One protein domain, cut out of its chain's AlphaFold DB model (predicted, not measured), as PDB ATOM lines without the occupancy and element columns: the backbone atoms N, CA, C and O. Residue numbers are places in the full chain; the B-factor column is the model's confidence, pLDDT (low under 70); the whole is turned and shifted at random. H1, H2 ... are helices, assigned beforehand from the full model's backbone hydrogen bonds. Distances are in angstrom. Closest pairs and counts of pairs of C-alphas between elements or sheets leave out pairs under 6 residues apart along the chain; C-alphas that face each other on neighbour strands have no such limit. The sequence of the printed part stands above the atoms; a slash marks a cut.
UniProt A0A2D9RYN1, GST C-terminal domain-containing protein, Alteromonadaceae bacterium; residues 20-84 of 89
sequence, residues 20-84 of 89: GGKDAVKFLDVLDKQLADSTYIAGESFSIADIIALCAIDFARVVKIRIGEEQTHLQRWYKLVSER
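Overview. This is residues 20 to 84 of the 89 residues of the protein "GST C-terminal domain-containing protein" of Alteromonadaceae bacterium (UniProt A0A2D9RYN1). Two longer helices, H1 and H2, run opposite ways at a steep tilt with few contacts between them, and the shorter H3 crosses both like a crossbar, packing on each about at right angles. The long link of residues 37 to 47 joins H1 to H2, and residues 63 to 71 lead from the far end of H2 to H3. The printed part has 65 residues with three named helices, H1, H2 and H3 in that order, and no named strand; its class is all helix. It is compact, with a radius of gyration of the C-alphas of 11.0 A, and spans 30 by 20 by 18 A.

Along the chain. Find C-alpha 20 at (30.438, -28.703, 1.316); from there H1, residues 20 to 36, runs 24.6 A to C-alpha 36. Next look at C-alpha 48 at (50.316, -20.491, -5.090), where H2, residues 48 to 62, begins its 21.8 A. H3, residues 72 to 82, ends at C-alpha 82 at (42.251, -9.206, -7.603), 15.4 A from C-alpha 72.

Arrangement. H1 and H2 are close but not clearly touching: their closest C-alphas, of Ala 24 and Ala 60, are 7.7 A apart. They run opposite ways at a steep tilt of 44 degrees. H1 touches H3, about perpendicular at 89 degrees; look at Asp 32 and Leu 74, whose C-alphas are the closest at 4.7 A. H2 touches H3 with residues 50 to 54 alone, about perpendicular at 78 degrees; the closest C-alphas, of Leu 54 and Tyr 78, are 7.2 A apart. In H2 and H3 every O i to N i+4 pair is within hydrogen-bond range, in H1 11 of 13.

Size, cuts and confidence. The C-alphas farthest apart, of Glu 44 and Val 63, are 30.3 A apart. The printed part has no cut; the link from H1 to H2 is long and that from H2 to H3 short. The mean pLDDT of the printed part is 91.0, and residues 20 to 22 are under 70.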
ATOM      1  N   GLY A  20      29.514 -29.725   1.838       56.16
ATOM      2  CA  GLY A  20      30.438 -28.703   1.316       56.16
ATOM      3  C   GLY A  20      30.106 -27.240   1.651       56.16
ATOM      4  O   GLY A  20      31.012 -26.445   1.877       56.16
ATOM      5  N   GLY A  21      28.825 -26.858   1.722       58.28
ATOM      6  CA  GLY A  21      28.436 -25.453   1.934       58.28
ATOM      7  C   GLY A  21      28.686 -24.936   3.357       58.28
ATOM      8  O   GLY A  21      29.086 -23.788   3.536       58.28
ATOM      9  N   LYS A  22      28.486 -25.786   4.375       61.19
ATOM     10  CA  LYS A  22      28.745 -25.425   5.782       61.19
ATOM     11  C   LYS A  22      30.238 -25.287   6.062       61.19
ATOM     12  O   LYS A  22      30.636 -24.426   6.844       61.19
ATOM     13  N   ASP A  23      31.043 -26.117   5.412       70.06
ATOM     14  CA  ASP A  23      32.494 -26.084   5.557       70.06
ATOM     15  C   ASP A  23      33.103 -24.898   4.800       70.06
ATOM     16  O   ASP A  23      34.039 -24.274   5.293       70.06
ATOM     17  N   ALA A  24      32.507 -24.499   3.671       72.25
ATOM     18  CA  ALA A  24      32.942 -23.335   2.904       72.25
ATOM     19  C   ALA A  24      32.801 -22.007   3.670       72.25
ATOM     20  O   ALA A  24      33.698 -21.174   3.593       72.25
ATOM     21  N   VAL A  25      31.727 -21.801   4.445       79.50
ATOM     22  CA  VAL A  25      31.580 -20.573   5.257       79.50
ATOM     23  C   VAL A  25      32.626 -20.524   6.371       79.50
ATOM     24  O   VAL A  25      33.288 -19.508   6.546       79.50
ATOM     25  N   LYS A  26      32.849 -21.642   7.075       85.69
ATOM     26  CA  LYS A  26      33.894 -21.730   8.109       85.69
ATOM     27  C   LYS A  26      35.290 -21.499   7.540       85.69
ATOM     28  O   LYS A  26      36.149 -20.951   8.221       85.69
ATOM     29  N   PHE A  27      35.524 -21.929   6.304       87.06
ATOM     30  CA  PHE A  27      36.796 -21.718   5.628       87.06
ATOM     31  C   PHE A  27      37.101 -20.227   5.412       87.06
ATOM     32  O   PHE A  27      38.255 -19.831   5.556       87.06
ATOM     33  N   LEU A  28      36.088 -19.387   5.161       92.00
ATOM     34  CA  LEU A  28      36.275 -17.933   5.069       92.00
ATOM     35  C   LEU A  28      36.765 -17.344   6.400       92.00
ATOM     36  O   LEU A  28      37.698 -16.549   6.394       92.00
ATOM     37  N   ASP A  29      36.210 -17.786   7.531       93.12
ATOM     38  CA  ASP A  29      36.658 -17.338   8.858       93.12
ATOM     39  C   ASP A  29      38.088 -17.798   9.176       93.12
ATOM     40  O   ASP A  29      38.844 -17.098   9.849       93.12
ATOM     41  N   VAL A  30      38.476 -18.989   8.710       93.56
ATOM     42  CA  VAL A  30      39.849 -19.492   8.868       93.56
ATOM     43  C   VAL A  30      40.829 -18.644   8.062       93.56
ATOM     44  O   VAL A  30      41.866 -18.251   8.593       93.56
ATOM     45  N   LEU A  31      40.499 -18.340   6.804       94.69
ATOM     46  CA  LEU A  31      41.332 -17.478   5.970       94.69
ATOM     47  C   LEU A  31      41.434 -16.063   6.540       94.69
ATOM     48  O   LEU A  31      42.526 -15.509   6.568       94.69
ATOM     49  N   ASP A  32      40.328 -15.495   7.021       96.81
ATOM     50  CA  ASP A  32      40.326 -14.160   7.618       96.81
ATOM     51  C   ASP A  32      41.265 -14.073   8.827       96.81
ATOM     52  O   ASP A  32      42.110 -13.182   8.888       96.81
ATOM     53  N   LYS A  33      41.206 -15.065   9.727       96.25
ATOM     54  CA  LYS A  33      42.121 -15.163  10.874       96.25
ATOM     55  C   LYS A  33      43.576 -15.302  10.451       96.25
ATOM     56  O   LYS A  33      44.425 -14.625  11.011       96.25
ATOM     57  N   GLN A  34      43.868 -16.148   9.463       95.62
ATOM     58  CA  GLN A  34      45.232 -16.289   8.946       95.62
ATOM     59  C   GLN A  34      45.754 -14.964   8.378       95.62
ATOM     60  O   GLN A  34      46.915 -14.606   8.563       95.62
ATOM     61  N   LEU A  35      44.892 -14.232   7.677       97.44
ATOM     62  CA  LEU A  35      45.241 -12.962   7.059       97.44
ATOM     63  C   LEU A  35      45.296 -11.817   8.071       97.44
ATOM     64  O   LEU A  35      45.869 -10.783   7.743       97.44
ATOM     65  N   ALA A  36      44.768 -11.963   9.287       97.38
ATOM     66  CA  ALA A  36      44.915 -10.952  10.334       97.38
ATOM     67  C   ALA A  36      46.394 -10.646  10.627       97.38
ATOM     68  O   ALA A  36      46.765  -9.483  10.774       97.38
ATOM     69  N   ASP A  37      47.233 -11.682  10.600       96.25
ATOM     70  CA  ASP A  37      48.654 -11.603  10.939       96.25
ATOM     71  C   ASP A  37      49.574 -11.552   9.704       96.25
ATOM     72  O   ASP A  37      50.796 -11.607   9.838       96.25
ATOM     73  N   SER A  38      49.033 -11.527   8.479       95.88
ATOM     74  CA  SER A  38      49.837 -11.664   7.253       95.88
ATOM     75  C   SER A  38      49.252 -10.948   6.034       95.88
ATOM     76  O   SER A  38      48.037 -10.836   5.844       95.88
ATOM     77  N   THR A  39      50.137 -10.470   5.155       96.12
ATOM     78  CA  THR A  39      49.750  -9.788   3.909       96.12
ATOM     79  C   THR A  39      49.082 -10.746   2.912       96.12
ATOM     80  O   THR A  39      48.053 -10.406   2.322       96.12
ATOM     81  N   TYR A  40      49.651 -11.942   2.762       97.38
ATOM     82  CA  TYR A  40      49.227 -13.040   1.892       97.38
ATOM     83  C   TYR A  40      49.019 -14.320   2.709       97.38
ATOM     84  O   TYR A  40      49.423 -14.409   3.869       97.38
ATOM     85  N   ILE A  41      48.425 -15.350   2.103       96.00
ATOM     86  CA  ILE A  41      48.094 -16.595   2.819       96.00
ATOM     87  C   ILE A  41      49.347 -17.292   3.368       96.00
ATOM     88  O   ILE A  41      49.315 -17.843   4.465       96.00
ATOM     89  N   ALA A  42      50.458 -17.245   2.629       95.50
ATOM     90  CA  ALA A  42      51.730 -17.846   3.031       95.50
ATOM     91  C   ALA A  42      52.650 -16.896   3.832       95.50
ATOM     92  O   ALA A  42      53.823 -17.215   4.024       95.50
ATOM     93  N   GLY A  43      52.158 -15.730   4.272       94.19
ATOM     94  CA  GLY A  43      52.944 -14.713   4.979       94.19
ATOM     95  C   GLY A  43      53.106 -13.430   4.162       94.19
ATOM     96  O   GLY A  43      52.132 -12.860   3.683       94.19
ATOM     97  N   GLU A  44      54.339 -12.956   3.980       94.12
ATOM     98  CA  GLU A  44      54.606 -11.649   3.348       94.12
ATOM     99  C   GLU A  44      54.758 -11.687   1.822       94.12
ATOM    100  O   GLU A  44      54.880 -10.649   1.172       94.12
ATOM    101  N   SER A  45      54.756 -12.874   1.216       95.19
ATOM    102  CA  SER A  45      54.948 -13.042  -0.228       95.19
ATOM    103  C   SER A  45      53.760 -13.727  -0.887       95.19
ATOM    104  O   SER A  45      53.246 -14.725  -0.385       95.19
ATOM    105  N   PHE A  46      53.372 -13.209  -2.054       94.38
ATOM    106  CA  PHE A  46      52.351 -13.818  -2.898       94.38
ATOM    107  C   PHE A  46      52.794 -15.205  -3.366       94.38
ATOM    108  O   PHE A  46      53.920 -15.378  -3.843       94.38
ATOM    109  N   SER A  47      51.900 -16.182  -3.267       95.81
ATOM    110  CA  SER A  47      52.215 -17.587  -3.496       95.81
ATOM    111  C   SER A  47      51.100 -18.324  -4.239       95.81
ATOM    112  O   SER A  47      50.023 -17.792  -4.506       95.81
ATOM    113  N   ILE A  48      51.341 -19.604  -4.531       95.75
ATOM    114  CA  ILE A  48      50.316 -20.491  -5.090       95.75
ATOM    115  C   ILE A  48      49.084 -20.620  -4.180       95.75
ATOM    116  O   ILE A  48      47.981 -20.820  -4.684       95.75
ATOM    117  N   ALA A  49      49.247 -20.457  -2.861       95.50
ATOM    118  CA  ALA A  49      48.129 -20.499  -1.926       95.50
ATOM    119  C   ALA A  49      47.118 -19.383  -2.222       95.50
ATOM    120  O   ALA A  49      45.914 -19.629  -2.217       95.50
ATOM    121  N   ASP A  50      47.604 -18.188  -2.565       95.88
ATOM    122  CA  ASP A  50      46.757 -17.042  -2.887       95.88
ATOM    123  C   ASP A  50      45.989 -17.246  -4.197       95.88
ATOM    124  O   ASP A  50      44.806 -16.925  -4.282       95.88
ATOM    125  N   ILE A  51      46.637 -17.842  -5.203       94.88
ATOM    126  CA  ILE A  51      46.009 -18.168  -6.492       94.88
ATOM    127  C   ILE A  51      44.867 -19.170  -6.286       94.88
ATOM    128  O   ILE A  51      43.754 -18.953  -6.761       94.88
ATOM    129  N   ILE A  52      45.129 -20.254  -5.550       93.81
ATOM    130  CA  ILE A  52      44.130 -21.300  -5.292       93.81
ATOM    131  C   ILE A  52      42.954 -20.733  -4.492       93.81
ATOM    132  O   ILE A  52      41.798 -20.995  -4.829       93.81
ATOM    133  N   ALA A  53      43.234 -19.940  -3.456       94.31
ATOM    134  CA  ALA A  53      42.196 -19.328  -2.639       94.31
ATOM    135  C   ALA A  53      41.341 -18.337  -3.437       94.31
ATOM    136  O   ALA A  53      40.122 -18.324  -3.268       94.31
ATOM    137  N   LEU A  54      41.949 -17.557  -4.340       94.44
ATOM    138  CA  LEU A  54      41.219 -16.638  -5.211       94.44
ATOM    139  C   LEU A  54      40.220 -17.407  -6.082       94.44
ATOM    140  O   LEU A  54      39.023 -17.122  -6.040       94.44
ATOM    141  N   CYS A  55      40.683 -18.452  -6.776       92.50
ATOM    142  CA  CYS A  55      39.822 -19.301  -7.597       92.50
ATOM    143  C   CYS A  55      38.703 -19.966  -6.778       92.50
ATOM    144  O   CYS A  55      37.562 -20.050  -7.235       92.50
ATOM    145  N   ALA A  56      39.008 -20.429  -5.562       91.19
ATOM    146  CA  ALA A  56      38.021 -21.039  -4.678       91.19
ATOM    147  C   ALA A  56      36.928 -20.040  -4.261       91.19
ATOM    148  O   ALA A  56      35.748 -20.384  -4.269       91.19
ATOM    149  N   ILE A  57      37.301 -18.798  -3.938       91.50
ATOM    150  CA  ILE A  57      36.364 -17.733  -3.551       91.50
ATOM    151  C   ILE A  57      35.520 -17.265  -4.746       91.50
ATOM    152  O   ILE A  57      34.319 -17.016  -4.601       91.50
ATOM    153  N   ASP A  58      36.103 -17.183  -5.942       91.06
ATOM    154  CA  ASP A  58      35.359 -16.889  -7.171       91.06
ATOM    155  C   ASP A  58      34.325 -17.979  -7.471       91.06
ATOM    156  O   ASP A  58      33.161 -17.678  -7.743       91.06
ATOM    157  N   PHE A  59      34.702 -19.250  -7.323       88.12
ATOM    158  CA  PHE A  59      33.771 -20.366  -7.473       88.12
ATOM    159  C   PHE A  59      32.686 -20.373  -6.385       88.12
ATOM    160  O   PHE A  59      31.507 -20.587  -6.674       88.12
ATOM    161  N   ALA A  60      33.053 -20.070  -5.136       88.00
ATOM    162  CA  ALA A  60      32.115 -19.958  -4.021       88.00
ATOM    163  C   ALA A  60      31.014 -18.918  -4.307       88.00
ATOM    164  O   ALA A  60      29.838 -19.157  -4.015       88.00
ATOM    165  N   ARG A  61      31.356 -17.809  -4.981       86.81
ATOM    166  CA  ARG A  61      30.379 -16.801  -5.417       86.81
ATOM    167  C   ARG A  61      29.358 -17.328  -6.415       86.81
ATOM    168  O   ARG A  61      28.189 -16.951  -6.312       86.81
ATOM    169  N   VAL A  62      29.758 -18.211  -7.331       87.38
ATOM    170  CA  VAL A  62      28.842 -18.851  -8.295       87.38
ATOM    171  C   VAL A  62      27.765 -19.660  -7.564       87.38
ATOM    172  O   VAL A  62      26.596 -19.625  -7.943       87.38
ATOM    173  N   VAL A  63      28.125 -20.309  -6.453       85.44
ATOM    174  CA  VAL A  63      27.196 -21.061  -5.589       85.44
ATOM    175  C   VAL A  63      26.597 -20.225  -4.448       85.44
ATOM    176  O   VAL A  63      26.028 -20.774  -3.506       85.44
ATOM    177  N   LYS A  64      26.652 -18.888  -4.563       86.19
ATOM    178  CA  LYS A  64      26.055 -17.893  -3.648       86.19
ATOM    179  C   LYS A  64      26.674 -17.814  -2.246       86.19
ATOM    180  O   LYS A  64      26.044 -17.278  -1.338       86.19
ATOM    181  N   ILE A  65      27.909 -18.271  -2.072       87.88
ATOM    182  CA  ILE A  65      28.702 -18.043  -0.860       87.88
ATOM    183  C   ILE A  65      29.570 -16.803  -1.091       87.88
ATOM    184  O   ILE A  65      30.225 -16.677  -2.123       87.88
ATOM    185  N   ARG A  66      29.542 -15.849  -0.159       90.62
ATOM    186  CA  ARG A  66      30.243 -14.564  -0.285       90.62
ATOM    187  C   ARG A  66      31.069 -14.287   0.961       90.62
ATOM    188  O   ARG A  66      30.704 -14.737   2.042       90.62
ATOM    189  N   ILE A  67      32.141 -13.517   0.784       93.56
ATOM    190  CA  ILE A  67      32.853 -12.887   1.897       93.56
ATOM    191  C   ILE A  67      31.859 -11.938   2.578       93.56
ATOM    192  O   ILE A  67      31.236 -11.118   1.900       93.56
ATOM    193  N   GLY A  68      31.648 -12.117   3.878       92.94
ATOM    194  CA  GLY A  68      30.800 -11.255   4.691       92.94
ATOM    195  C   GLY A  68      31.558 -10.033   5.208       92.94
ATOM    196  O   GLY A  68      32.772  -9.908   5.050       92.94
ATOM    197  N   GLU A  69      30.820  -9.120   5.832       92.06
ATOM    198  CA  GLU A  69      31.364  -7.850   6.328       92.06
ATOM    199  C   GLU A  69      32.353  -8.047   7.488       92.06
ATOM    200  O   GLU A  69      33.331  -7.311   7.585       92.06
ATOM    201  N   GLU A  70      32.147  -9.087   8.301       92.19
ATOM    202  CA  GLU A  70      33.002  -9.434   9.444       92.19
ATOM    203  C   GLU A  70      34.406  -9.901   9.018       92.19
ATOM    204  O   GLU A  70      35.372  -9.694   9.750       92.19
ATOM    205  N   GLN A  71      34.556 -10.488   7.822       95.56
ATOM    206  CA  GLN A  71      35.848 -10.973   7.321       95.56
ATOM    207  C   GLN A  71      36.669  -9.841   6.675       95.56
ATOM    208  O   GLN A  71      36.943  -9.828   5.469       95.56
ATOM    209  N   THR A  72      37.013  -8.831   7.474       97.12
ATOM    210  CA  THR A  72      37.670  -7.596   7.012       97.12
ATOM    211  C   THR A  72      39.079  -7.825   6.449       97.12
ATOM    212  O   THR A  72      39.468  -7.188   5.461       97.12
ATOM    213  N   HIS A  73      39.847  -8.761   7.012       97.81
ATOM    214  CA  HIS A  73      41.193  -9.082   6.541       97.81
ATOM    215  C   HIS A  73      41.140  -9.834   5.213       97.81
ATOM    216  O   HIS A  73      41.914  -9.528   4.299       97.81
ATOM    217  N   LEU A  74      40.178 -10.746   5.076       96.88
ATOM    218  CA  LEU A  74      39.919 -11.470   3.842       96.88
ATOM    219  C   LEU A  74      39.450 -10.538   2.722       96.88
ATOM    220  O   LEU A  74      39.909 -10.675   1.591       96.88
ATOM    221  N   GLN A  75      38.595  -9.554   3.019       96.88
ATOM    222  CA  GLN A  75      38.192  -8.531   2.044       96.88
ATOM    223  C   GLN A  75      39.392  -7.717   1.539       96.88
ATOM    224  O   GLN A  75      39.551  -7.528   0.330       96.88
ATOM    225  N   ARG A  76      40.268  -7.269   2.450       97.44
ATOM    226  CA  ARG A  76      41.496  -6.537   2.097       97.44
ATOM    227  C   ARG A  76      42.410  -7.372   1.207       97.44
ATOM    228  O   ARG A  76      42.889  -6.869   0.192       97.44
ATOM    229  N   TRP A  77      42.632  -8.634   1.565       97.50
ATOM    230  CA  TRP A  77      43.428  -9.558   0.758       97.50
ATOM    231  C   TRP A  77      42.793  -9.805  -0.615       97.50
ATOM    232  O   TRP A  77      43.484  -9.738  -1.629       97.50
ATOM    233  N   TYR A  78      41.472 -10.004  -0.672       96.06
ATOM    234  CA  TYR A  78      40.770 -10.273  -1.923       96.06
ATOM    235  C   TYR A  78      40.911  -9.099  -2.901       96.06
ATOM    236  O   TYR A  78      41.193  -9.312  -4.082       96.06
ATOM    237  N   LYS A  79      40.796  -7.856  -2.407       94.94
ATOM    238  CA  LYS A  79      41.035  -6.637  -3.196       94.94
ATOM    239  C   LYS A  79      42.473  -6.583  -3.719       94.94
ATOM    240  O   LYS A  79      42.671  -6.432  -4.919       94.94
ATOM    241  N   LEU A  80      43.455  -6.774  -2.834       94.88
ATOM    242  CA  LEU A  80      44.880  -6.759  -3.180       94.88
ATOM    243  C   LEU A  80      45.224  -7.775  -4.281       94.88
ATOM    244  O   LEU A  80      45.938  -7.454  -5.229       94.88
ATOM    245  N   VAL A  81      44.738  -9.011  -4.152       94.94
ATOM    246  CA  VAL A  81      45.052 -10.086  -5.100       94.94
ATOM    247  C   VAL A  81      44.320  -9.894  -6.429       94.94
ATOM    248  O   VAL A  81      44.926 -10.101  -7.481       94.94
ATOM    249  N   SER A  82      43.060  -9.448  -6.397       92.56
ATOM    250  CA  SER A  82      42.251  -9.206  -7.603       92.56
ATOM    251  C   SER A  82      42.731  -8.008  -8.429       92.56
ATOM    252  O   SER A  82      42.489  -7.958  -9.628       92.56
ATOM    253  N   GLU A  83      43.435  -7.048  -7.822       92.31
ATOM    254  CA  GLU A  83      44.020  -5.898  -8.529       92.31
ATOM    255  C   GLU A  83      45.262  -6.260  -9.363       92.31
ATOM    256  O   GLU A  83      45.744  -5.446 -10.155       92.31
ATOM    257  N   ARG A  84      45.808  -7.474  -9.215       88.44
ATOM    258  CA  ARG A  84      46.976  -7.897  -9.993       88.44
ATOM    259  C   ARG A  84      46.607  -8.011 -11.480       88.44
ATOM    260  O   ARG A  84      45.586  -8.614 -11.793       88.44
TER     261      ARG A  84